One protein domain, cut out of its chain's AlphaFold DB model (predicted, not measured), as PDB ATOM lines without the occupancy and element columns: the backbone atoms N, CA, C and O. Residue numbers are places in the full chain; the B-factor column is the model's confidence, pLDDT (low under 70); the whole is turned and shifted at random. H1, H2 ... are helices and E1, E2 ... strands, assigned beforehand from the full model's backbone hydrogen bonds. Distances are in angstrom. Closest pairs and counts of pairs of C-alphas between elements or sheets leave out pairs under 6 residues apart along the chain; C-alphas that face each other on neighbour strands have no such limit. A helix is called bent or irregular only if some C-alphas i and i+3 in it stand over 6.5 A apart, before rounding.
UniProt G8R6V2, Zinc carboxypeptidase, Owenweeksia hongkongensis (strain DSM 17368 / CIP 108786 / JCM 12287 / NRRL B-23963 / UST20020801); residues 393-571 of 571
ATOM      1  N   PRO A 393      36.041   6.345  26.536       98.00
ATOM      2  CA  PRO A 393      34.956   5.950  27.426       98.00
ATOM      3  C   PRO A 393      33.757   6.901  27.262       98.00
ATOM      4  O   PRO A 393      33.892   7.986  26.690       98.00
ATOM      5  N   ALA A 394      32.592   6.568  27.815       97.75
ATOM      6  CA  ALA A 394      31.499   7.529  27.976       97.75
ATOM      7  C   ALA A 394      31.875   8.664  28.953       97.75
ATOM      8  O   ALA A 394      31.579   9.837  28.698       97.75
ATOM      9  N   TYR A 395      32.564   8.321  30.048       98.62
ATOM     10  CA  TYR A 395      33.046   9.278  31.047       98.62
ATOM     11  C   TYR A 395      34.411   8.876  31.602       98.62
ATOM     12  O   TYR A 395      34.692   7.693  31.807       98.62
ATOM     13  N   TYR A 396      35.217   9.872  31.960       98.81
ATOM     14  CA  TYR A 396      36.272   9.688  32.955       98.81
ATOM     15  C   TYR A 396      35.735  10.040  34.344       98.81
ATOM     16  O   TYR A 396      34.934  10.963  34.484       98.81
ATOM     17  N   VAL A 397      36.201   9.339  35.376       98.75
ATOM     18  CA  VAL A 397      35.956   9.702  36.779       98.75
ATOM     19  C   VAL A 397      37.274  10.174  37.381       98.75
ATOM     20  O   VAL A 397      38.212   9.385  37.499       98.75
ATOM     21  N   VAL A 398      37.357  11.455  37.735       98.69
ATOM     22  CA  VAL A 398      38.552  12.088  38.310       98.69
ATOM     23  C   VAL A 398      38.296  12.359  39.793       98.69
ATOM     24  O   VAL A 398      37.476  13.223  40.118       98.69
ATOM     25  N   PRO A 399      38.973  11.653  40.718       98.06
ATOM     26  CA  PRO A 399      38.778  11.898  42.140       98.06
ATOM     27  C   PRO A 399      39.221  13.311  42.529       98.06
ATOM     28  O   PRO A 399      40.315  13.747  42.165       98.06
ATOM     29  N   ARG A 400      38.421  14.011  43.339       96.31
ATOM     30  CA  ARG A 400      38.703  15.394  43.777       96.31
ATOM     31  C   ARG A 400      39.961  15.520  44.635       96.31
ATOM     32  O   ARG A 400      40.448  16.626  44.856       96.31
ATOM     33  N   ALA A 401      40.463  14.397  45.156       96.75
ATOM     34  CA  ALA A 401      41.738  14.332  45.865       96.75
ATOM     35  C   ALA A 401      42.892  14.863  44.995       96.75
ATOM     36  O   ALA A 401      43.787  15.529  45.508       96.75
ATOM     37  N   TRP A 402      42.804  14.679  43.674       97.75
ATOM     38  CA  TRP A 402      43.767  15.157  42.680       97.75
ATOM     39  C   TRP A 402      43.448  16.591  42.251       97.75
ATOM     40  O   TRP A 402      43.158  16.879  41.090       97.75
ATOM     41  N   ARG A 403      43.459  17.502  43.230       96.88
ATOM     42  CA  ARG A 403      43.007  18.898  43.083       96.88
ATOM     43  C   ARG A 403      43.715  19.630  41.948       96.88
ATOM     44  O   ARG A 403      43.077  20.351  41.190       96.88
ATOM     45  N   GLU A 404      45.014  19.390  41.806       96.94
ATOM     46  CA  GLU A 404      45.862  19.989  40.774       96.94
ATOM     47  C   GLU A 404      45.434  19.612  39.353       96.94
ATOM     48  O   GLU A 404      45.469  20.445  38.444       96.94
ATOM     49  N   VAL A 405      44.977  18.374  39.170       98.38
ATOM     50  CA  VAL A 405      44.461  17.863  37.898       98.38
ATOM     51  C   VAL A 405      43.112  18.507  37.600       98.38
ATOM     52  O   VAL A 405      42.934  19.087  36.531       98.38
ATOM     53  N   ALA A 406      42.178  18.459  38.556       97.88
ATOM     54  CA  ALA A 406      40.853  19.057  38.394       97.88
ATOM     55  C   ALA A 406      40.946  20.562  38.080       97.88
ATOM     56  O   ALA A 406      40.295  21.048  37.155       97.88
ATOM     57  N   TYR A 407      41.822  21.288  38.778       98.00
ATOM     58  CA  TYR A 407      42.067  22.708  38.533       98.00
ATOM     59  C   TYR A 407      42.547  22.978  37.097       98.00
ATOM     60  O   TYR A 407      42.001  23.843  36.412       98.00
ATOM     61  N   ARG A 408      43.510  22.199  36.587       98.25
ATOM     62  CA  ARG A 408      44.023  22.366  35.216       98.25
ATOM     63  C   ARG A 408      42.996  22.007  34.147       98.25
ATOM     64  O   ARG A 408      42.922  22.700  33.133       98.25
ATOM     65  N   LEU A 409      42.178  20.976  34.369       98.56
ATOM     66  CA  LEU A 409      41.055  20.654  33.484       98.56
ATOM     67  C   LEU A 409      40.074  21.835  33.404       98.56
ATOM     68  O   LEU A 409      39.706  22.259  32.307       98.56
ATOM     69  N   GLN A 410      39.717  22.420  34.552       97.81
ATOM     70  CA  GLN A 410      38.814  23.569  34.622       97.81
ATOM     71  C   GLN A 410      39.372  24.794  33.885       97.81
ATOM     72  O   GLN A 410      38.650  25.410  33.101       97.81
ATOM     73  N   LEU A 411      40.652  25.130  34.084       97.69
ATOM     74  CA  LEU A 411      41.301  26.245  33.382       97.69
ATOM     75  C   LEU A 411      41.299  26.081  31.859       97.69
ATOM     76  O   LEU A 411      41.327  27.066  31.130       97.69
ATOM     77  N   ASN A 412      41.243  24.841  31.382       98.25
ATOM     78  CA  ASN A 412      41.174  24.496  29.967       98.25
ATOM     79  C   ASN A 412      39.735  24.325  29.460       98.25
ATOM     80  O   ASN A 412      39.519  23.792  28.373       98.25
ATOM     81  N   GLY A 413      38.739  24.762  30.235       97.25
ATOM     82  CA  GLY A 413      37.332  24.741  29.846       97.25
ATOM     83  C   GLY A 413      36.744  23.338  29.717       97.25
ATOM     84  O   GLY A 413      35.785  23.152  28.968       97.25
ATOM     85  N   VAL A 414      37.333  22.337  30.379       98.38
ATOM     86  CA  VAL A 414      36.760  20.988  30.444       98.38
ATOM     87  C   VAL A 414      35.504  21.027  31.308       98.38
ATOM     88  O   VAL A 414      35.532  21.480  32.452       98.38
ATOM     89  N   ILE A 415      34.400  20.531  30.755       98.12
ATOM     90  CA  ILE A 415      33.144  20.349  31.479       98.12
ATOM     91  C   ILE A 415      33.320  19.159  32.420       98.12
ATOM     92  O   ILE A 415      33.693  18.069  31.978       98.12
ATOM     93  N   MET A 416      33.060  19.386  33.706       98.06
ATOM     94  CA  MET A 416      33.168  18.394  34.772       98.06
ATOM     95  C   MET A 416      31.955  18.507  35.694       98.06
ATOM     96  O   MET A 416      31.623  19.596  36.161       98.06
ATOM     97  N   GLU A 417      31.311  17.382  35.979       97.88
ATOM     98  CA  GLU A 417      30.122  17.303  36.821       97.88
ATOM     99  C   GLU A 417      30.487  16.659  38.165       97.88
ATOM    100  O   GLU A 417      30.875  15.489  38.190       97.88
ATOM    101  N   PRO A 418      30.398  17.377  39.298       98.00
ATOM    102  CA  PRO A 418      30.674  16.777  40.596       98.00
ATOM    103  C   PRO A 418      29.587  15.760  40.971       98.00
ATOM    104  O   PRO A 418      28.387  16.033  40.858       98.00
ATOM    105  N   LEU A 419      29.998  14.600  41.483       98.31
ATOM    106  CA  LEU A 419      29.104  13.599  42.054       98.31
ATOM    107  C   LEU A 419      28.360  14.186  43.258       98.31
ATOM    108  O   LEU A 419      28.957  14.801  44.141       98.31
ATOM    109  N   LYS A 420      27.040  13.985  43.310       97.88
ATOM    110  CA  LYS A 420      26.175  14.569  44.352       97.88
ATOM    111  C   LYS A 420      26.215  13.812  45.682       97.88
ATOM    112  O   LYS A 420      25.899  14.391  46.716       97.88
ATOM    113  N   SER A 421      26.576  12.536  45.652       97.94
ATOM    114  CA  SER A 421      26.650  11.653  46.813       97.94
ATOM    115  C   SER A 421      27.734  10.606  46.594       97.94
ATOM    116  O   SER A 421      28.099  10.326  45.450       97.94
ATOM    117  N   ASP A 422      28.201  10.002  47.682       98.50
ATOM    118  CA  ASP A 422      29.055   8.821  47.616       98.50
ATOM    119  C   ASP A 422      28.333   7.710  46.840       98.50
ATOM    120  O   ASP A 422      27.118   7.525  46.969       98.50
ATOM    121  N   THR A 423      29.064   6.999  45.988       98.12
ATOM    122  CA  THR A 423      28.490   5.979  45.106       98.12
ATOM    123  C   THR A 423      29.521   4.919  44.737       98.12
ATOM    124  O   THR A 423      30.726   5.142  44.823       98.12
ATOM    125  N   ILE A 424      29.049   3.758  44.290       98.25
ATOM    126  CA  ILE A 424      29.878   2.703  43.708       98.25
ATOM    127  C   ILE A 424      29.579   2.648  42.213       98.25
ATOM    128  O   ILE A 424      28.417   2.594  41.813       98.25
ATOM    129  N   ILE A 425      30.620   2.676  41.384       98.12
ATOM    130  CA  ILE A 425      30.498   2.670  39.924       98.12
ATOM    131  C   ILE A 425      31.315   1.505  39.364       98.12
ATOM    132  O   ILE A 425      32.448   1.270  39.793       98.12
ATOM    133  N   ASN A 426      30.744   0.778  38.401       98.44
ATOM    134  CA  ASN A 426      31.492  -0.176  37.588       98.44
ATOM    135  C   ASN A 426      32.380   0.592  36.606       98.44
ATOM    136  O   ASN A 426      31.874   1.367  35.796       98.44
ATOM    137  N   VAL A 427      33.689   0.379  36.676       98.50
ATOM    138  CA  VAL A 427      34.671   1.128  35.892       98.50
ATOM    139  C   VAL A 427      35.785   0.227  35.383       98.50
ATOM    140  O   VAL A 427      36.146  -0.760  36.023       98.50
ATOM    141  N   ASN A 428      36.406   0.638  34.286       98.50
ATOM    142  CA  ASN A 428      37.735   0.181  33.916       98.50
ATOM    143  C   ASN A 428      38.779   1.029  34.652       98.50
ATOM    144  O   ASN A 428      38.766   2.261  34.595       98.50
ATOM    145  N   SER A 429      39.672   0.367  35.385       98.06
ATOM    146  CA  SER A 429      40.811   0.996  36.064       98.06
ATOM    147  C   SER A 429      42.117   0.540  35.447       98.06
ATOM    148  O   SER A 429      42.280  -0.649  35.180       98.06
ATOM    149  N   TYR A 430      43.054   1.470  35.295       98.31
ATOM    150  CA  TYR A 430      44.419   1.142  34.914       98.31
ATOM    151  C   TYR A 430      45.264   0.822  36.150       98.31
ATOM    152  O   TYR A 430      45.205   1.543  37.146       98.31
ATOM    153  N   TYR A 431      46.077  -0.223  36.058       98.00
ATOM    154  CA  TYR A 431      47.158  -0.532  36.987       98.00
ATOM    155  C   TYR A 431      48.482  -0.369  36.251       98.00
ATOM    156  O   TYR A 431      48.670  -0.939  35.176       98.00
ATOM    157  N   ILE A 432      49.366   0.460  36.798       98.38
ATOM    158  CA  ILE A 432      50.643   0.793  36.177       98.38
ATOM    159  C   ILE A 432      51.650  -0.308  36.483       98.38
ATOM    160  O   ILE A 432      51.862  -0.664  37.638       98.38
ATOM    161  N   GLN A 433      52.295  -0.817  35.443       97.50
ATOM    162  CA  GLN A 433      53.279  -1.885  35.527       97.50
ATOM    163  C   GLN A 433      54.637  -1.368  35.051       97.50
ATOM    164  O   GLN A 433      54.723  -0.565  34.119       97.50
ATOM    165  N   ASN A 434      55.708  -1.826  35.702       96.69
ATOM    166  CA  ASN A 434      57.092  -1.528  35.322       96.69
ATOM    167  C   ASN A 434      57.393  -0.024  35.075       96.69
ATOM    168  O   ASN A 434      57.978   0.310  34.037       96.69
ATOM    169  N   PRO A 435      57.007   0.905  35.979       97.62
ATOM    170  CA  PRO A 435      57.193   2.337  35.753       97.62
ATOM    171  C   PRO A 435      58.680   2.718  35.703       97.62
ATOM    172  O   PRO A 435      59.463   2.350  36.580       97.62
ATOM    173  N   LYS A 436      59.077   3.501  34.693       97.88
ATOM    174  CA  LYS A 436      60.447   4.017  34.527       97.88
ATOM    175  C   LYS A 436      60.462   5.539  34.555       97.88
ATOM    176  O   LYS A 436      60.064   6.195  33.589       97.88
ATOM    177  N   PHE A 437      60.959   6.100  35.647       97.69
ATOM    178  CA  PHE A 437      61.109   7.543  35.816       97.69
ATOM    179  C   PHE A 437      62.409   8.060  35.194       97.69
ATOM    180  O   PHE A 437      63.363   7.319  34.956       97.69
ATOM    181  N   SER A 438      62.445   9.362  34.920       96.69
ATOM    182  CA  SER A 438      63.689  10.076  34.638       96.69
ATOM    183  C   SER A 438      64.627   9.999  35.849       96.69
ATOM    184  O   SER A 438      64.174  10.179  36.971       96.69
ATOM    185  N   ASN A 439      65.934   9.819  35.639       96.50
ATOM    186  CA  ASN A 439      66.928   9.862  36.730       96.50
ATOM    187  C   ASN A 439      67.368  11.292  37.097       96.50
ATOM    188  O   ASN A 439      68.073  11.494  38.081       96.50
ATOM    189  N   TYR A 440      66.979  12.280  36.289       96.12
ATOM    190  CA  TYR A 440      67.322  13.687  36.473       96.12
ATOM    191  C   TYR A 440      66.073  14.556  36.364       96.12
ATOM    192  O   TYR A 440      65.171  14.206  35.584       96.12
ATOM    193  N   PRO A 441      66.037  15.693  37.085       96.00
ATOM    194  CA  PRO A 441      64.933  16.623  36.972       96.00
ATOM    195  C   PRO A 441      64.850  17.193  35.552       96.00
ATOM    196  O   PRO A 441      65.862  17.465  34.904       96.00
ATOM    197  N   TYR A 442      63.628  17.394  35.078       97.06
ATOM    198  CA  TYR A 442      63.315  18.027  33.808       97.06
ATOM    199  C   TYR A 442      62.135  18.975  34.010       97.06
ATOM    200  O   TYR A 442      61.031  18.528  34.306       97.06
ATOM    201  N   GLU A 443      62.382  20.282  33.878       96.88
ATOM    202  CA  GLU A 443      61.366  21.335  34.046       96.88
ATOM    203  C   GLU A 443      60.604  21.273  35.382       96.88
ATOM    204  O   GLU A 443      59.406  21.544  35.434       96.88
ATOM    205  N   GLY A 444      61.307  20.910  36.462       95.44
ATOM    206  CA  GLY A 444      60.748  20.811  37.817       95.44
ATOM    207  C   GLY A 444      60.170  19.442  38.190       95.44
ATOM    208  O   GLY A 444      59.686  19.291  39.304       95.44
ATOM    209  N   HIS A 445      60.257  18.451  37.298       97.44
ATOM    210  CA  HIS A 445      59.644  17.125  37.456       97.44
ATOM    211  C   HIS A 445      60.653  15.987  37.288       97.44
ATOM    212  O   HIS A 445      61.735  16.199  36.743       97.44
ATOM    213  N   PHE A 446      60.282  14.763  37.671       97.62
ATOM    214  CA  PHE A 446      60.997  13.523  37.335       97.62
ATOM    215  C   PHE A 446      60.092  12.652  36.452       97.62
ATOM    216  O   PHE A 446      59.534  11.668  36.932       97.62
ATOM    217  N   PRO A 447      59.916  12.988  35.156       96.50
ATOM    218  CA  PRO A 447      58.802  12.462  34.374       96.50
ATOM    219  C   PRO A 447      58.799  10.938  34.256       96.50
ATOM    220  O   PRO A 447      59.859  10.332  34.055       96.50
ATOM    221  N   LEU A 448      57.609  10.334  34.262       97.75
ATOM    222  CA  LEU A 448      57.424   8.918  33.946       97.75
ATOM    223  C   LEU A 448      57.590   8.697  32.431       97.75
ATOM    224  O   LEU A 448      56.766   9.105  31.604       97.75
ATOM    225  N   ARG A 449      58.713   8.085  32.043       95.75
ATOM    226  CA  ARG A 449      59.142   7.929  30.644       95.75
ATOM    227  C   ARG A 449      58.505   6.731  29.971       95.75
ATOM    228  O   ARG A 449      58.147   6.816  28.799       95.75
ATOM    229  N   ASP A 450      58.347   5.644  30.704       96.44
ATOM    230  CA  ASP A 450      57.874   4.380  30.162       96.44
ATOM    231  C   ASP A 450      57.116   3.599  31.231       96.44
ATOM    232  O   ASP A 450      57.396   3.748  32.422       96.44
ATOM    233  N   MET A 451      56.129   2.823  30.793       97.19
ATOM    234  CA  MET A 451      55.301   1.970  31.637       97.19
ATOM    235  C   MET A 451      54.443   1.043  30.777       97.19
ATOM    236  O   MET A 451      54.080   1.362  29.639       97.19
ATOM    237  N   GLU A 452      54.025  -0.053  31.384       97.56
ATOM    238  CA  GLU A 452      52.944  -0.908  30.917       97.56
ATOM    239  C   GLU A 452      51.668  -0.589  31.708       97.56
ATOM    240  O   GLU A 452      51.721  -0.000  32.790       97.56
ATOM    241  N   VAL A 453      50.503  -0.937  31.160       97.06
ATOM    242  CA  VAL A 453      49.225  -0.762  31.860       97.06
ATOM    243  C   VAL A 453      48.386  -2.021  31.736       97.06
ATOM    244  O   VAL A 453      48.233  -2.573  30.647       97.06
ATOM    245  N   GLU A 454      47.818  -2.447  32.854       97.38
ATOM    246  CA  GLU A 454      46.798  -3.489  32.918       97.38
ATOM    247  C   GLU A 454      45.432  -2.829  33.141       97.38
ATOM    248  O   GLU A 454      45.316  -1.902  33.942       97.38
ATOM    249  N   ILE A 455      44.392  -3.291  32.442       97.62
ATOM    250  CA  ILE A 455      43.022  -2.793  32.617       97.62
ATOM    251  C   ILE A 455      42.222  -3.823  33.407       97.62
ATOM    252  O   ILE A 455      42.112  -4.972  32.988       97.62
ATOM    253  N   LYS A 456      41.608  -3.395  34.513       97.06
ATOM    254  CA  LYS A 456      40.681  -4.219  35.301       97.06
ATOM    255  C   LYS A 456      39.297  -3.587  35.347       97.06
ATOM    256  O   LYS A 456      39.158  -2.440  35.781       97.06
ATOM    257  N   TYR A 457      38.287  -4.352  34.940       98.00
ATOM    258  CA  TYR A 457      36.883  -4.018  35.161       98.00
ATOM    259  C   TYR A 457      36.509  -4.336  36.609       98.00
ATOM    260  O   TYR A 457      36.665  -5.473  37.054       98.00
ATOM    261  N   GLN A 458      36.053  -3.336  37.360       96.75
ATOM    262  CA  GLN A 458      35.766  -3.494  38.784       96.75
ATOM    263  C   GLN A 458      34.781  -2.454  39.315       96.75
ATOM    264  O   GLN A 458      34.609  -1.377  38.747       96.75
ATOM    265  N   GLN A 459      34.181  -2.759  40.463       97.50
ATOM    266  CA  GLN A 459      33.438  -1.787  41.258       97.50
ATOM    267  C   GLN A 459      34.400  -0.934  42.082       97.50
ATOM    268  O   GLN A 459      35.206  -1.460  42.851       97.50
ATOM    269  N   ARG A 460      34.303   0.390  41.939       97.44
ATOM    270  CA  ARG A 460      35.044   1.355  42.761       97.44
ATOM    271  C   ARG A 460      34.086   2.305  43.456       97.44
ATOM    272  O   ARG A 460      33.136   2.789  42.844       97.44
ATOM    273  N   ALA A 461      34.358   2.563  44.732       97.50
ATOM    274  CA  ALA A 461      33.700   3.621  45.476       97.50
ATOM    275  C   ALA A 461      34.291   4.980  45.075       97.50
ATOM    276  O   ALA A 461      35.510   5.122  44.959       97.50
ATOM    277  N   PHE A 462      33.415   5.956  44.875       98.12
ATOM    278  CA  PHE A 462      33.726   7.355  44.606       98.12
ATOM    279  C   PHE A 462      32.940   8.227  45.579       98.12
ATOM    280  O   PHE A 462      31.844   7.859  46.010       98.12
ATOM    281  N   LEU A 463      33.509   9.371  45.937       98.19
ATOM    282  CA  LEU A 463      32.950  10.256  46.950       98.19
ATOM    283  C   LEU A 463      32.164  11.401  46.316       98.19
ATOM    284  O   LEU A 463      32.442  11.839  45.196       98.19
ATOM    285  N   ALA A 464      31.223  11.954  47.077       98.19
ATOM    286  CA  ALA A 464      30.575  13.208  46.740       98.19
ATOM    287  C   ALA A 464      31.633  14.291  46.454       98.19
ATOM    288  O   ALA A 464      32.532  14.554  47.261       98.19
ATOM    289  N   GLY A 465      31.513  14.938  45.298       97.94
ATOM    290  CA  GLY A 465      32.445  15.940  44.797       97.94
ATOM    291  C   GLY A 465      33.573  15.410  43.909       97.94
ATOM    292  O   GLY A 465      34.269  16.247  43.341       97.94
ATOM    293  N   ASP A 466      33.766  14.093  43.758       98.62
ATOM    294  CA  ASP A 466      34.573  13.560  42.647       98.62
ATOM    295  C   ASP A 466      33.925  13.942  41.308       98.62
ATOM    296  O   ASP A 466      32.715  14.147  41.241       98.62
ATOM    297  N   TYR A 467      34.708  14.064  40.239       98.69
ATOM    298  CA  TYR A 467      34.231  14.632  38.978       98.69
ATOM    299  C   TYR A 467      33.951  13.559  37.927       98.69
ATOM    300  O   TYR A 467      34.834  12.771  37.589       98.69
ATOM    301  N   LEU A 468      32.753  13.586  37.345       98.50
ATOM    302  CA  LEU A 468      32.454  12.953  36.065       98.50
ATOM    303  C   LEU A 468      32.838  13.902  34.931       98.50
ATOM    304  O   LEU A 468      32.365  15.034  34.861       98.50
ATOM    305  N   VAL A 469      33.682  13.433  34.022       98.75
ATOM    306  CA  VAL A 469      34.122  14.183  32.845       98.75
ATOM    307  C   VAL A 469      33.519  13.519  31.605       98.75
ATOM    308  O   VAL A 469      34.042  12.489  31.168       98.75
ATOM    309  N   PRO A 470      32.415  14.048  31.042       98.19
ATOM    310  CA  PRO A 470      31.809  13.486  29.836       98.19
ATOM    311  C   PRO A 470      32.762  13.598  28.648       98.19
ATOM    312  O   PRO A 470      33.375  14.642  28.440       98.19
ATOM    313  N   THR A 471      32.870  12.562  27.819       97.31
ATOM    314  CA  THR A 471      33.724  12.627  26.614       97.31
ATOM    315  C   THR A 471      33.051  13.322  25.430       97.31
ATOM    316  O   THR A 471      33.728  13.845  24.546       97.31
ATOM    317  N   LYS A 472      31.718  13.424  25.439       95.44
ATOM    318  CA  LYS A 472      30.923  14.160  24.441       95.44
ATOM    319  C   LYS A 472      30.958  15.670  24.694       95.44
ATOM    320  O   LYS A 472      29.969  16.266  25.116       95.44
ATOM    321  N   GLN A 473      32.118  16.286  24.483       95.50
ATOM    322  CA  GLN A 473      32.313  17.731  24.612       95.50
ATOM    323  C   GLN A 473      33.429  18.246  23.695       95.50
ATOM    324  O   GLN A 473      34.275  17.480  23.233       95.50
ATOM    325  N   LYS A 474      33.462  19.564  23.457       94.75
ATOM    326  CA  LYS A 474      34.384  20.209  22.501       94.75
ATOM    327  C   LYS A 474      35.874  19.930  22.756       94.75
ATOM    328  O   LYS A 474      36.639  19.815  21.807       94.75
ATOM    329  N   ASN A 475      36.280  19.789  24.019       96.50
ATOM    330  CA  ASN A 475      37.687  19.723  24.432       96.50
ATOM    331  C   ASN A 475      38.220  18.281  24.523       96.50
ATOM    332  O   ASN A 475      39.173  18.008  25.253       96.50
ATOM    333  N   ILE A 476      37.612  17.341  23.793       97.75
ATOM    334  CA  ILE A 476      37.901  15.909  23.915       97.75
ATOM    335  C   ILE A 476      39.367  15.547  23.643       97.75
ATOM    336  O   ILE A 476      39.950  14.767  24.392       97.75
ATOM    337  N   ARG A 477      40.017  16.176  22.654       97.81
ATOM    338  CA  ARG A 477      41.450  15.958  22.377       97.81
ATOM    339  C   ARG A 477      42.328  16.284  23.585       97.81
ATOM    340  O   ARG A 477      43.252  15.527  23.884       97.81
ATOM    341  N   PHE A 478      42.033  17.379  24.288       98.56
ATOM    342  CA  PHE A 478      42.739  17.756  25.512       98.56
ATOM    343  C   PHE A 478      42.489  16.740  26.630       98.56
ATOM    344  O   PHE A 478      43.443  16.246  27.223       98.56
ATOM    345  N   ILE A 479      41.228  16.357  26.854       98.69
ATOM    346  CA  ILE A 479      40.840  15.389  27.893       98.69
ATOM    347  C   ILE A 479      41.583  14.062  27.710       98.69
ATOM    348  O   ILE A 479      42.241  13.604  28.643       98.69
ATOM    349  N   VAL A 480      41.543  13.478  26.509       98.44
ATOM    350  CA  VAL A 480      42.228  12.206  26.221       98.44
ATOM    351  C   VAL A 480      43.738  12.349  26.400       98.44
ATOM    352  O   VAL A 480      44.365  11.504  27.033       98.44
ATOM    353  N   SER A 481      44.328  13.437  25.892       98.31
ATOM    354  CA  SER A 481      45.777  13.660  25.981       98.31
ATOM    355  C   SER A 481      46.272  13.770  27.423       98.31
ATOM    356  O   SER A 481      47.409  13.395  27.703       98.31
ATOM    357  N   MET A 482      45.443  14.303  28.324       98.69
ATOM    358  CA  MET A 482      45.809  14.549  29.717       98.69
ATOM    359  C   MET A 482      45.468  13.386  30.652       98.69
ATOM    360  O   MET A 482      46.229  13.120  31.586       98.69
ATOM    361  N   LEU A 483      44.338  12.710  30.421       98.75
ATOM    362  CA  LEU A 483      43.804  11.697  31.334       98.75
ATOM    363  C   LEU A 483      44.192  10.269  30.968       98.75
ATOM    364  O   LEU A 483      44.240   9.437  31.872       98.75
ATOM    365  N   GLU A 484      44.506   9.966  29.707       98.44
ATOM    366  CA  GLU A 484      44.998   8.633  29.353       98.44
ATOM    367  C   GLU A 484      46.446   8.458  29.812       98.44
ATOM    368  O   GLU A 484      47.316   9.233  29.401       98.44
ATOM    369  N   PRO A 485      46.757   7.425  30.617       97.56
ATOM    370  CA  PRO A 485      48.064   7.314  31.251       97.56
ATOM    371  C   PRO A 485      49.184   7.260  30.202       97.56
ATOM    372  O   PRO A 485      50.191   7.960  30.328       97.56
ATOM    373  N   LYS A 486      48.997   6.493  29.118       97.12
ATOM    374  CA  LYS A 486      50.028   6.274  28.091       97.12
ATOM    375  C   LYS A 486      50.284   7.477  27.180       97.12
ATOM    376  O   LYS A 486      51.318   7.474  26.504       97.12
ATOM    377  N   ALA A 487      49.417   8.495  27.173       97.94
ATOM    378  CA  ALA A 487      49.579   9.666  26.314       97.94
ATOM    379  C   ALA A 487      50.897  10.395  26.607       97.94
ATOM    380  O   ALA A 487      51.317  10.472  27.759       97.94
ATOM    381  N   VAL A 488      51.574  10.894  25.564       95.94
ATOM    382  CA  VAL A 488      52.983  11.363  25.615       95.94
ATOM    383  C   VAL A 488      53.262  12.471  26.642       95.94
ATOM    384  O   VAL A 488      54.386  12.600  27.126       95.94
ATOM    385  N   ASP A 489      52.233  13.238  26.995       97.19
ATOM    386  CA  ASP A 489      52.281  14.392  27.894       97.19
ATOM    387  C   ASP A 489      51.137  14.358  28.929       97.19
ATOM    388  O   ASP A 489      50.663  15.406  29.364       97.19
ATOM    389  N   SER A 490      50.677  13.159  29.313       98.50
ATOM    390  CA  SER A 490      49.609  12.986  30.307       98.50
ATOM    391  C   SER A 490      49.999  13.522  31.685       98.50
ATOM    392  O   SER A 490      51.181  13.621  32.025       98.50
ATOM    393  N   TYR A 491      49.006  13.796  32.532       98.69
ATOM    394  CA  TYR A 491      49.273  14.216  33.908       98.69
ATOM    395  C   TYR A 491      50.021  13.148  34.721       98.69
ATOM    396  O   TYR A 491      50.834  13.487  35.576       98.69
ATOM    397  N   LEU A 492      49.841  11.861  34.403       98.44
ATOM    398  CA  LEU A 492      50.655  10.790  34.988       98.44
ATOM    399  C   LEU A 492      52.130  10.905  34.605       98.44
ATOM    400  O   LEU A 492      53.000  10.720  35.451       98.44
ATOM    401  N   ARG A 493      52.432  11.259  33.353       97.88
ATOM    402  CA  ARG A 493      53.821  11.452  32.917       97.88
ATOM    403  C   ARG A 493      54.499  12.656  33.551       97.88
ATOM    404  O   ARG A 493      55.722  12.656  33.648       97.88
ATOM    405  N   TRP A 494      53.718  13.636  33.992       97.94
ATOM    406  CA  TRP A 494      54.175  14.847  34.670       97.94
ATOM    407  C   TRP A 494      54.012  14.786  36.196       97.94
ATOM    408  O   TRP A 494      53.796  15.811  36.826       97.94
ATOM    409  N   ASN A 495      54.103  13.591  36.788       97.19
ATOM    410  CA  ASN A 495      54.197  13.387  38.239       97.19
ATOM    411  C   ASN A 495      53.007  13.900  39.079       97.19
ATOM    412  O   ASN A 495      53.126  14.054  40.291       97.19
ATOM    413  N   PHE A 496      51.829  14.114  38.482       98.12
ATOM    414  CA  PHE A 496      50.637  14.558  39.227       98.12
ATOM    415  C   PHE A 496      49.934  13.439  40.012       98.12
ATOM    416  O   PHE A 496      48.892  13.692  40.611       98.12
ATOM    417  N   TYR A 497      50.472  12.216  39.977       98.06
ATOM    418  CA  TYR A 497      49.900  11.037  40.632       98.06
ATOM    419  C   TYR A 497      50.952  10.159  41.323       98.06
ATOM    420  O   TYR A 497      50.731   8.961  41.493       98.06
ATOM    421  N   ASP A 498      52.117  10.711  41.673       96.69
ATOM    422  CA  ASP A 498      53.266   9.911  42.111       96.69
ATOM    423  C   ASP A 498      53.018   9.126  43.411       96.69
ATOM    424  O   ASP A 498      53.632   8.083  43.651       96.69
ATOM    425  N   GLU A 499      52.071   9.575  44.232       96.81
ATOM    426  CA  GLU A 499      51.698   8.940  45.490       96.81
ATOM    427  C   GLU A 499      51.245   7.488  45.300       96.81
ATOM    428  O   GLU A 499      51.424   6.686  46.216       96.81
ATOM    429  N   ILE A 500      50.723   7.122  44.119       97.50
ATOM    430  CA  ILE A 500      50.274   5.750  43.831       97.50
ATOM    431  C   ILE A 500      51.431   4.758  43.701       97.50
ATOM    432  O   ILE A 500      51.195   3.557  43.759       97.50
ATOM    433  N   PHE A 501      52.667   5.214  43.482       97.56
ATOM    434  CA  PHE A 501      53.816   4.316  43.317       97.56
ATOM    435  C   PHE A 501      54.413   3.871  44.652       97.56
ATOM    436  O   PHE A 501      55.167   2.896  44.694       97.56
ATOM    437  N   GLN A 502      54.056   4.549  45.744       96.31
ATOM    438  CA  GLN A 502      54.518   4.212  47.081       96.31
ATOM    439  C   GLN A 502      53.462   3.399  47.832       96.31
ATOM    440  O   GLN A 502      52.445   3.942  48.259       96.31
ATOM    441  N   GLN A 503      53.774   2.126  48.065       95.19
ATOM    442  CA  GLN A 503      53.033   1.256  48.977       95.19
ATOM    443  C   GLN A 503      52.990   1.867  50.391       95.19
ATOM    444  O   GLN A 503      53.996   2.406  50.866       95.19
ATOM    445  N   LYS A 504      51.835   1.812  51.050       95.94
ATOM    446  CA  LYS A 504      51.592   2.269  52.423       95.94
ATOM    447  C   LYS A 504      51.441   1.109  53.401       95.94
ATOM    448  O   LYS A 504      51.894   1.241  54.535       95.94
ATOM    449  N   GLU A 505      50.855  -0.008  52.973       94.88
ATOM    450  CA  GLU A 505      50.555  -1.146  53.853       94.88
ATOM    451  C   GLU A 505      51.463  -2.343  53.581       94.88
ATOM    452  O   GLU A 505      51.635  -2.769  52.438       94.88
ATOM    453  N   HIS A 506      52.017  -2.937  54.638       94.62
ATOM    454  CA  HIS A 506      52.972  -4.046  54.567       94.62
ATOM    455  C   HIS A 506      52.603  -5.167  55.546       94.62
ATOM    456  O   HIS A 506      51.781  -4.988  56.439       94.62
ATOM    457  N   PHE A 507      53.270  -6.317  55.426       96.06
ATOM    458  CA  PHE A 507      53.111  -7.434  56.354       96.06
ATOM    459  C   PHE A 507      54.412  -7.729  57.112       96.06
ATOM    460  O   PHE A 507      55.516  -7.503  56.617       96.06
ATOM    461  N   SER A 508      54.279  -8.272  58.323       96.69
ATOM    462  CA  SER A 508      55.389  -8.889  59.054       96.69
ATOM    463  C   SER A 508      55.341 -10.404  58.848       96.69
ATOM    464  O   SER A 508      54.298 -10.990  59.145       96.69
ATOM    465  N   PRO A 509      56.425 -11.066  58.397       96.19
ATOM    466  CA  PRO A 509      56.402 -12.496  58.077       96.19
ATOM    467  C   PRO A 509      55.849 -13.382  59.194       96.19
ATOM    468  O   PRO A 509      54.947 -14.168  58.951       96.19
ATOM    469  N   TYR A 510      56.306 -13.173  60.433       94.38
ATOM    470  CA  TYR A 510      55.892 -13.972  61.592       94.38
ATOM    471  C   TYR A 510      54.417 -13.798  62.002       94.38
ATOM    472  O   TYR A 510      53.940 -14.551  62.837       94.38
ATOM    473  N   VAL A 511      53.730 -12.773  61.486       95.56
ATOM    474  CA  VAL A 511      52.295 -12.534  61.726       95.56
ATOM    475  C   VAL A 511      51.469 -13.027  60.543       95.56
ATOM    476  O   VAL A 511      50.332 -13.463  60.702       95.56
ATOM    477  N   PHE A 512      52.017 -12.898  59.334       97.75
ATOM    478  CA  PHE A 512      51.297 -13.199  58.106       97.75
ATOM    479  C   PHE A 512      51.363 -14.675  57.716       97.75
ATOM    480  O   PHE A 512      50.501 -15.103  56.966       97.75
ATOM    481  N   GLU A 513      52.326 -15.452  58.219       97.12
ATOM    482  CA  GLU A 513      52.522 -16.869  57.869       97.12
ATOM    483  C   GLU A 513      51.231 -17.696  57.993       97.12
ATOM    484  O   GLU A 513      50.767 -18.273  57.010       97.12
ATOM    485  N   GLU A 514      50.589 -17.698  59.166       97.25
ATOM    486  CA  GLU A 514      49.358 -18.464  59.393       97.25
ATOM    487  C   GLU A 514      48.194 -17.933  58.544       97.25
ATOM    488  O   GLU A 514      47.348 -18.695  58.074       97.25
ATOM    489  N   THR A 515      48.168 -16.620  58.296       97.69
ATOM    490  CA  THR A 515      47.165 -15.997  57.422       97.69
ATOM    491  C   THR A 515      47.373 -16.413  55.965       97.69
ATOM    492  O   THR A 515      46.407 -16.725  55.274       97.69
ATOM    493  N   ALA A 516      48.619 -16.455  55.493       97.56
ATOM    494  CA  ALA A 516      48.992 -16.872  54.148       97.56
ATOM    495  C   ALA A 516      48.646 -18.345  53.905       97.56
ATOM    496  O   ALA A 516      48.082 -18.680  52.864       97.56
ATOM    497  N   GLU A 517      48.914 -19.214  54.885       97.81
ATOM    498  CA  GLU A 517      48.523 -20.624  54.825       97.81
ATOM    499  C   GLU A 517      46.999 -20.771  54.697       97.81
ATOM    500  O   GLU A 517      46.509 -21.534  53.861       97.81
ATOM    501  N   GLN A 518      46.241 -20.008  55.488       97.81
ATOM    502  CA  GLN A 518      44.782 -20.026  55.434       97.81
ATOM    503  C   GLN A 518      44.251 -19.490  54.095       97.81
ATOM    504  O   GLN A 518      43.373 -20.105  53.497       97.81
ATOM    505  N   LEU A 519      44.834 -18.410  53.564       97.88
ATOM    506  CA  LEU A 519      44.477 -17.862  52.252       97.88
ATOM    507  C   LEU A 519      44.666 -18.880  51.120       97.88
ATOM    508  O   LEU A 519      43.820 -18.962  50.235       97.88
ATOM    509  N   LEU A 520      45.743 -19.672  51.151       97.88
ATOM    510  CA  LEU A 520      45.977 -20.735  50.169       97.88
ATOM    511  C   LEU A 520      44.980 -21.895  50.306       97.88
ATOM    512  O   LEU A 520      44.628 -22.515  49.305       97.88
ATOM    513  N   LYS A 521      44.526 -22.208  51.527       97.62
ATOM    514  CA  LYS A 521      43.489 -23.230  51.767       97.62
ATOM    515  C   LYS A 521      42.116 -22.775  51.269       97.62
ATOM    516  O   LYS A 521      41.362 -23.595  50.751       97.62
ATOM    517  N   ASP A 522      41.816 -21.489  51.417       97.38
ATOM    518  CA  ASP A 522      40.499 -20.924  51.117       97.38
ATOM    519  C   ASP A 522      40.349 -20.462  49.657       97.38
ATOM    520  O   ASP A 522      39.225 -20.273  49.187       97.38
ATOM    521  N   ASN A 523      41.454 -20.275  48.927       96.88
ATOM    522  CA  ASN A 523      41.459 -19.780  47.550       96.88
ATOM    523  C   ASN A 523      42.312 -20.669  46.623       96.88
ATOM    524  O   ASN A 523      43.534 -20.525  46.540       96.88
ATOM    525  N   GLU A 524      41.645 -21.561  45.884       97.00
ATOM    526  CA  GLU A 524      42.303 -22.512  44.974       97.00
ATOM    527  C   GLU A 524      42.982 -21.821  43.774       97.00
ATOM    528  O   GLU A 524      44.012 -22.305  43.302       97.00
ATOM    529  N   ASP A 525      42.480 -20.667  43.318       96.69
ATOM    530  CA  ASP A 525      43.104 -19.899  42.229       96.69
ATOM    531  C   ASP A 525      44.434 -19.289  42.693       96.69
ATOM    532  O   ASP A 525      45.454 -19.403  42.010       96.69
ATOM    533  N   LEU A 526      44.450 -18.697  43.894       97.31
ATOM    534  CA  LEU A 526      45.666 -18.163  44.516       97.31
ATOM    535  C   LEU A 526      46.693 -19.268  44.763       97.31
ATOM    536  O   LEU A 526      47.881 -19.084  44.500       97.31
ATOM    537  N   LYS A 527      46.236 -20.427  45.238       97.88
ATOM    538  CA  LYS A 527      47.084 -21.601  45.441       97.88
ATOM    539  C   LYS A 527      47.692 -22.097  44.137       97.88
ATOM    540  O   LYS A 527      48.902 -22.294  44.083       97.88
ATOM    541  N   THR A 528      46.890 -22.226  43.082       97.88
ATOM    542  CA  THR A 528      47.372 -22.600  41.745       97.88
ATOM    543  C   THR A 528      48.427 -21.614  41.242       97.88
ATOM    544  O   THR A 528      49.529 -22.019  40.871       97.88
ATOM    545  N   ALA A 529      48.138 -20.312  41.315       97.25
ATOM    546  CA  ALA A 529      49.070 -19.263  40.912       97.25
ATOM    547  C   ALA A 529      50.374 -19.288  41.732       97.25
ATOM    548  O   ALA A 529      51.454 -19.045  41.191       97.25
ATOM    549  N   PHE A 530      50.288 -19.606  43.027       98.00
ATOM    550  CA  PHE A 530      51.454 -19.742  43.894       98.00
ATOM    551  C   PHE A 530      52.307 -20.965  43.545       98.00
ATOM    552  O   PHE A 530      53.527 -20.836  43.478       98.00
ATOM    553  N   GLU A 531      51.708 -22.127  43.270       97.62
ATOM    554  CA  GLU A 531      52.451 -23.309  42.805       97.62
ATOM    555  C   GLU A 531      53.206 -23.021  41.498       97.62
ATOM    556  O   GLU A 531      54.412 -23.260  41.423       97.62
ATOM    557  N   GLU A 532      52.551 -22.398  40.513       97.75
ATOM    558  CA  GLU A 532      53.218 -21.975  39.273       97.75
ATOM    559  C   GLU A 532      54.353 -20.975  39.523       97.75
ATOM    560  O   GLU A 532      55.396 -21.012  38.860       97.75
ATOM    561  N   TRP A 533      54.157 -20.044  40.458       97.81
ATOM    562  CA  TRP A 533      55.186 -19.083  40.829       97.81
ATOM    563  C   TRP A 533      56.392 -19.778  41.472       97.81
ATOM    564  O   TRP A 533      57.526 -19.444  41.127       97.81
ATOM    565  N   LYS A 534      56.182 -20.785  42.332       97.31
ATOM    566  CA  LYS A 534      57.271 -21.578  42.928       97.31
ATOM    567  C   LYS A 534      58.082 -22.327  41.871       97.31
ATOM    568  O   LYS A 534      59.308 -22.327  41.946       97.31
ATOM    569  N   GLU A 535      57.423 -22.926  40.881       97.12
ATOM    570  CA  GLU A 535      58.097 -23.630  39.780       97.12
ATOM    571  C   GLU A 535      58.969 -22.695  38.932       97.12
ATOM    572  O   GLU A 535      60.055 -23.080  38.497       97.12
ATOM    573  N   LYS A 536      58.511 -21.457  38.714       97.19
ATOM    574  CA  LYS A 536      59.233 -20.440  37.935       97.19
ATOM    575  C   LYS A 536      60.371 -19.767  38.713       97.19
ATOM    576  O   LYS A 536      61.235 -19.177  38.073       97.19
ATOM    577  N   ASN A 537      60.370 -19.841  40.047       96.44
ATOM    578  CA  ASN A 537      61.314 -19.122  40.916       96.44
ATOM    579  C   ASN A 537      61.904 -20.015  42.041       96.44
ATOM    580  O   ASN A 537      61.842 -19.640  43.221       96.44
ATOM    581  N   PRO A 538      62.463 -21.205  41.735       96.06
ATOM    582  CA  PRO A 538      62.937 -22.151  42.751       96.06
ATOM    583  C   PRO A 538      64.048 -21.579  43.648       96.06
ATOM    584  O   PRO A 538      64.162 -21.949  44.816       96.06
ATOM    585  N   GLU A 539      64.856 -20.652  43.134       95.94
ATOM    586  CA  GLU A 539      65.933 -19.983  43.865       95.94
ATOM    587  C   GLU A 539      65.429 -19.074  44.997       95.94
ATOM    588  O   GLU A 539      66.119 -18.902  46.009       95.94
ATOM    589  N   LEU A 540      64.211 -18.532  44.868       95.44
ATOM    590  CA  LEU A 540      63.621 -17.626  45.855       95.44
ATOM    591  C   LEU A 540      63.053 -18.358  47.079       95.44
ATOM    592  O   LEU A 540      62.844 -17.725  48.110       95.44
ATOM    593  N   LEU A 541      62.861 -19.682  47.007       93.00
ATOM    594  CA  LEU A 541      62.264 -20.493  48.082       93.00
ATOM    595  C   LEU A 541      63.195 -20.738  49.275       93.00
ATOM    596  O   LEU A 541      62.763 -21.234  50.311       93.00
ATOM    597  N   SER A 542      64.472 -20.373  49.150       91.44
ATOM    598  CA  SER A 542      65.439 -20.409  50.256       91.44
ATOM    599  C   SER A 542      65.166 -19.351  51.342       91.44
ATOM    600  O   SER A 542      65.741 -19.418  52.428       91.44
ATOM    601  N   ASN A 543      64.275 -18.393  51.067       91.88
ATOM    602  CA  ASN A 543      63.794 -17.363  51.980       91.88
ATOM    603  C   ASN A 543      62.254 -17.385  51.963       91.88
ATOM    604  O   ASN A 543      61.657 -17.383  50.890       91.88
ATOM    605  N   SER A 544      61.589 -17.394  53.123       92.56
ATOM    606  CA  SER A 544      60.117 -17.405  53.162       92.56
ATOM    607  C   SER A 544      59.502 -16.075  52.713       92.56
ATOM    608  O   SER A 544      58.375 -16.054  52.223       92.56
ATOM    609  N   TYR A 545      60.239 -14.961  52.814       96.25
ATOM    610  CA  TYR A 545      59.701 -13.633  52.519       96.25
ATOM    611  C   TYR A 545      59.195 -13.481  51.072       96.25
ATOM    612  O   TYR A 545      58.064 -13.031  50.915       96.25
ATOM    613  N   PRO A 546      59.940 -13.861  50.010       97.12
ATOM    614  CA  PRO A 546      59.420 -13.859  48.641       97.12
ATOM    615  C   PRO A 546      58.105 -14.628  48.459       97.12
ATOM    616  O   PRO A 546      57.205 -14.132  47.788       97.12
ATOM    617  N   ALA A 547      57.974 -15.800  49.088       96.69
ATOM    618  CA  ALA A 547      56.765 -16.614  49.014       96.69
ATOM    619  C   ALA A 547      55.573 -15.934  49.705       96.69
ATOM    620  O   ALA A 547      54.511 -15.776  49.104       96.69
ATOM    621  N   LEU A 548      55.768 -15.453  50.936       97.81
ATOM    622  CA  LEU A 548      54.747 -14.694  51.662       97.81
ATOM    623  C   LEU A 548      54.371 -13.402  50.938       97.81
ATOM    624  O   LEU A 548      53.201 -13.038  50.906       97.81
ATOM    625  N   LYS A 549      55.349 -12.727  50.326       96.88
ATOM    626  CA  LYS A 549      55.130 -11.512  49.546       96.88
ATOM    627  C   LYS A 549      54.241 -11.788  48.338       96.88
ATOM    628  O   LYS A 549      53.292 -11.041  48.130       96.88
ATOM    629  N   PHE A 550      54.497 -12.867  47.596       97.19
ATOM    630  CA  PHE A 550      53.632 -13.272  46.490       97.19
ATOM    631  C   PHE A 550      52.191 -13.496  46.964       97.19
ATOM    632  O   PHE A 550      51.258 -12.964  46.364       97.19
ATOM    633  N   ILE A 551      52.002 -14.242  48.058       97.94
ATOM    634  CA  ILE A 551      50.666 -14.516  48.609       97.94
ATOM    635  C   ILE A 551      49.999 -13.212  49.057       97.94
ATOM    636  O   ILE A 551      48.840 -12.980  48.730       97.94
ATOM    637  N   TYR A 552      50.735 -12.339  49.752       97.31
ATOM    638  CA  TYR A 552      50.256 -11.037  50.208       97.31
ATOM    639  C   TYR A 552      49.763 -10.177  49.043       97.31
ATOM    640  O   TYR A 552      48.593  -9.799  49.049       97.31
ATOM    641  N   GLU A 553      50.608  -9.936  48.033       95.19
ATOM    642  CA  GLU A 553      50.313  -9.099  46.855       95.19
ATOM    643  C   GLU A 553      49.135  -9.625  46.017       95.19
ATOM    644  O   GLU A 553      48.474  -8.855  45.323       95.19
ATOM    645  N   ASN A 554      48.826 -10.922  46.119       95.19
ATOM    646  CA  ASN A 554      47.697 -11.564  45.443       95.19
ATOM    647  C   ASN A 554      46.513 -11.871  46.388       95.19
ATOM    648  O   ASN A 554      45.621 -12.646  46.038       95.19
ATOM    649  N   SER A 555      46.478 -11.266  47.580       94.81
ATOM    650  CA  SER A 555      45.414 -11.457  48.576       94.81
ATOM    651  C   SER A 555      44.541 -10.216  48.771       94.81
ATOM    652  O   SER A 555      44.824  -9.127  48.280       94.81
ATOM    653  N   VAL A 556      43.481 -10.369  49.572       93.38
ATOM    654  CA  VAL A 556      42.606  -9.261  49.994       93.38
ATOM    655  C   VAL A 556      43.294  -8.230  50.898       93.38
ATOM    656  O   VAL A 556      42.730  -7.157  51.101       93.38
ATOM    657  N   TYR A 557      44.471  -8.549  51.450       95.25
ATOM    658  CA  TYR A 557      45.211  -7.668  52.358       95.25
ATOM    659  C   TYR A 557      46.096  -6.656  51.633       95.25
ATOM    660  O   TYR A 557      46.444  -5.635  52.222       95.25
ATOM    661  N   TYR A 558      46.461  -6.917  50.378       95.75
ATOM    662  CA  TYR A 558      47.233  -5.961  49.601       95.75
ATOM    663  C   TYR A 558      46.375  -4.747  49.245       95.75
ATOM    664  O   TYR A 558      45.229  -4.873  48.799       95.75
ATOM    665  N   GLU A 559      46.925  -3.556  49.470       94.50
ATOM    666  CA  GLU A 559      46.196  -2.317  49.237       94.50
ATOM    667  C   GLU A 559      45.872  -2.152  47.745       94.50
ATOM    668  O   GLU A 559      46.712  -2.329  46.863       94.50
ATOM    669  N   LYS A 560      44.623  -1.796  47.437       91.75
ATOM    670  CA  LYS A 560      44.145  -1.732  46.047       91.75
ATOM    671  C   LYS A 560      44.610  -0.467  45.330       91.75
ATOM    672  O   LYS A 560      44.417  -0.347  44.119       91.75
ATOM    673  N   GLU A 561      45.097   0.502  46.093       93.94
ATOM    674  CA  GLU A 561      45.527   1.827  45.673       93.94
ATOM    675  C   GLU A 561      46.950   1.815  45.108       93.94
ATOM    676  O   GLU A 561      47.232   2.607  44.206       93.94
ATOM    677  N   HIS A 562      47.821   0.912  45.578       97.19
ATOM    678  CA  HIS A 562      49.192   0.807  45.080       97.19
ATOM    679  C   HIS A 562      49.171   0.464  43.586       97.19
ATOM    680  O   HIS A 562      48.477  -0.450  43.140       97.19
ATOM    681  N   LEU A 563      49.878   1.274  42.795       97.50
ATOM    682  CA  LEU A 563      49.958   1.227  41.331       97.50
ATOM    683  C   LEU A 563      48.632   1.437  40.579       97.50
ATOM    684  O   LEU A 563      48.631   1.444  39.346       97.50
ATOM    685  N   ARG A 564      47.505   1.658  41.265       98.00
ATOM    686  CA  ARG A 564      46.223   1.925  40.608       98.00
ATOM    687  C   ARG A 564      46.148   3.380  40.177       98.00
ATOM    688  O   ARG A 564      46.074   4.285  41.006       98.00
ATOM    689  N   TYR A 565      46.069   3.604  38.870       98.50
ATOM    690  CA  TYR A 565      45.868   4.939  38.335       98.50
ATOM    691  C   TYR A 565      44.531   5.521  38.834       98.50
ATOM    692  O   TYR A 565      43.487   4.858  38.730       98.50
ATOM    693  N   PRO A 566      44.520   6.744  39.392       98.06
ATOM    694  CA  PRO A 566      43.335   7.226  40.087       98.06
ATOM    695  C   PRO A 566      42.155   7.530  39.178       98.06
ATOM    696  O   PRO A 566      41.014   7.281  39.581       98.06
ATOM    697  N   VAL A 567      42.416   8.024  37.967       98.50
ATOM    698  CA  VAL A 567      41.367   8.290  36.982       98.50
ATOM    699  C   VAL A 567      40.798   6.965  36.490       98.50
ATOM    700  O   VAL A 567      41.531   6.072  36.060       98.50
ATOM    701  N   ALA A 568      39.478   6.838  36.566       98.44
ATOM    702  CA  ALA A 568      38.752   5.665  36.098       98.44
ATOM    703  C   ALA A 568      37.983   5.964  34.809       98.44
ATOM    704  O   ALA A 568      37.736   7.125  34.479       98.44
ATOM    705  N   ARG A 569      37.577   4.909  34.103       98.56
ATOM    706  CA  ARG A 569      36.794   4.981  32.866       98.56
ATOM    707  C   ARG A 569      35.439   4.306  33.048       98.56
ATOM    708  O   ARG A 569      35.384   3.175  33.528       98.56
ATOM    709  N   ILE A 570      34.367   4.976  32.643       98.44
ATOM    710  CA  ILE A 570      33.033   4.390  32.469       98.44
ATOM    711  C   ILE A 570      32.840   4.220  30.964       98.44
ATOM    712  O   ILE A 570      32.760   5.227  30.264       98.44
ATOM    713  N   GLU A 571      32.831   2.979  30.476       95.69
ATOM    714  CA  GLU A 571      32.703   2.678  29.038       95.69
ATOM    715  C   GLU A 571      31.316   2.989  28.469       95.69
ATOM    716  O   GLU A 571      30.310   2.826  29.201       95.69
TER     717      GLU A 571
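This is residues 393 to 571 of the 571 residues of the protein "Zinc carboxypeptidase" of Owenweeksia hongkongensis (strain DSM 17368 / CIP 108786 / JCM 12287 / NRRL B-23963 / UST20020801) (UniProt G8R6V2). Two lobes make this model: a strongly twisted five-stranded sheet with a long, bent hairpin, E2 and E3, and H2 over E1 and E4; and, set off from it, a cluster of helices, H4 to H7. Two links, residues 502 to 508 and 554 to 563, join the lobes. The printed part has 179 residues, in the order E1 H1 E2 E3 E4 H2 H3 H4 H5 H6 H7 E5, class mixed, helices and strands; the sheet's order is E3 E2 E5 E1 E4, all antiparallel. It is only just loose, close to compact, with a radius of gyration of the C-alphas of 19.2 A and spans of 56 by 41 by 24 A.

Find C-alpha 395 at (33.046, 9.278, 31.047), where E1, residues 395 to 398, begins; H1, residues 403 to 411, follows. E2, residues 423 to 437, covers 34.0 A and bends by 76 degrees at residue 426; E3, residues 448 to 462, covers 26.0 A and bends by 103 degrees at residue 459. Next come E4, residues 467 to 470, H2, residues 476 to 483, and H3, residues 498 to 501. Find C-alpha 509 at (56.402, -12.496, 58.077): there H4, residues 509 to 522 and 19.3 A long, begins; it is irregular, with C-alphas 511 and 514 7.0 A apart. H5, residues 524 to 536, covers 18.5 A; H6 is residues 538 to 542, H7 residues 544 to 553. E5, residues 564 to 570, covers 15.7 A and ends at C-alpha 570 (33.033, 4.390, 32.469).

Look first across the sheet: N 429 of E2 and O 456 of E3 are 2.9 A apart, N 428 and O 569 of E5 2.8 A, N 397 of E1 and O 568 2.8 A, N 398 and O 467 of E4 2.8 A, each within hydrogen-bond range. H2 is on the sheet at a height of 10.7 A; H1 and H3 only graze it, H1 only just on it with 5 pairs of C-alphas within 10 A. H4 to H7 are not on it. H7 is the hub: it touches H4, closest C-alphas Ala 516 and Ile 551 at 6.2 A, and H5, Phe 530 and Ile 551 at 7.1 A. H6 and H7 only just touch, only at the corner, with 3 pairs within 8 A, closest Leu 540 and Pro 546 at 6.3 A. Every O i to N i+4 pair is within range in H1, H2, H5 and H7, but 8 of 10 in H4 and 0 of 1 in H6, where 1 of 2 O i to N i+3 pairs is; H3 is too short for one.

The farthest C-alphas, Lys 474 and Ser 542, are 58.2 A apart. The printed part has no cut; the links H1 to E2 and H2 to H3 are long. No printed residue is under 70 in pLDDT.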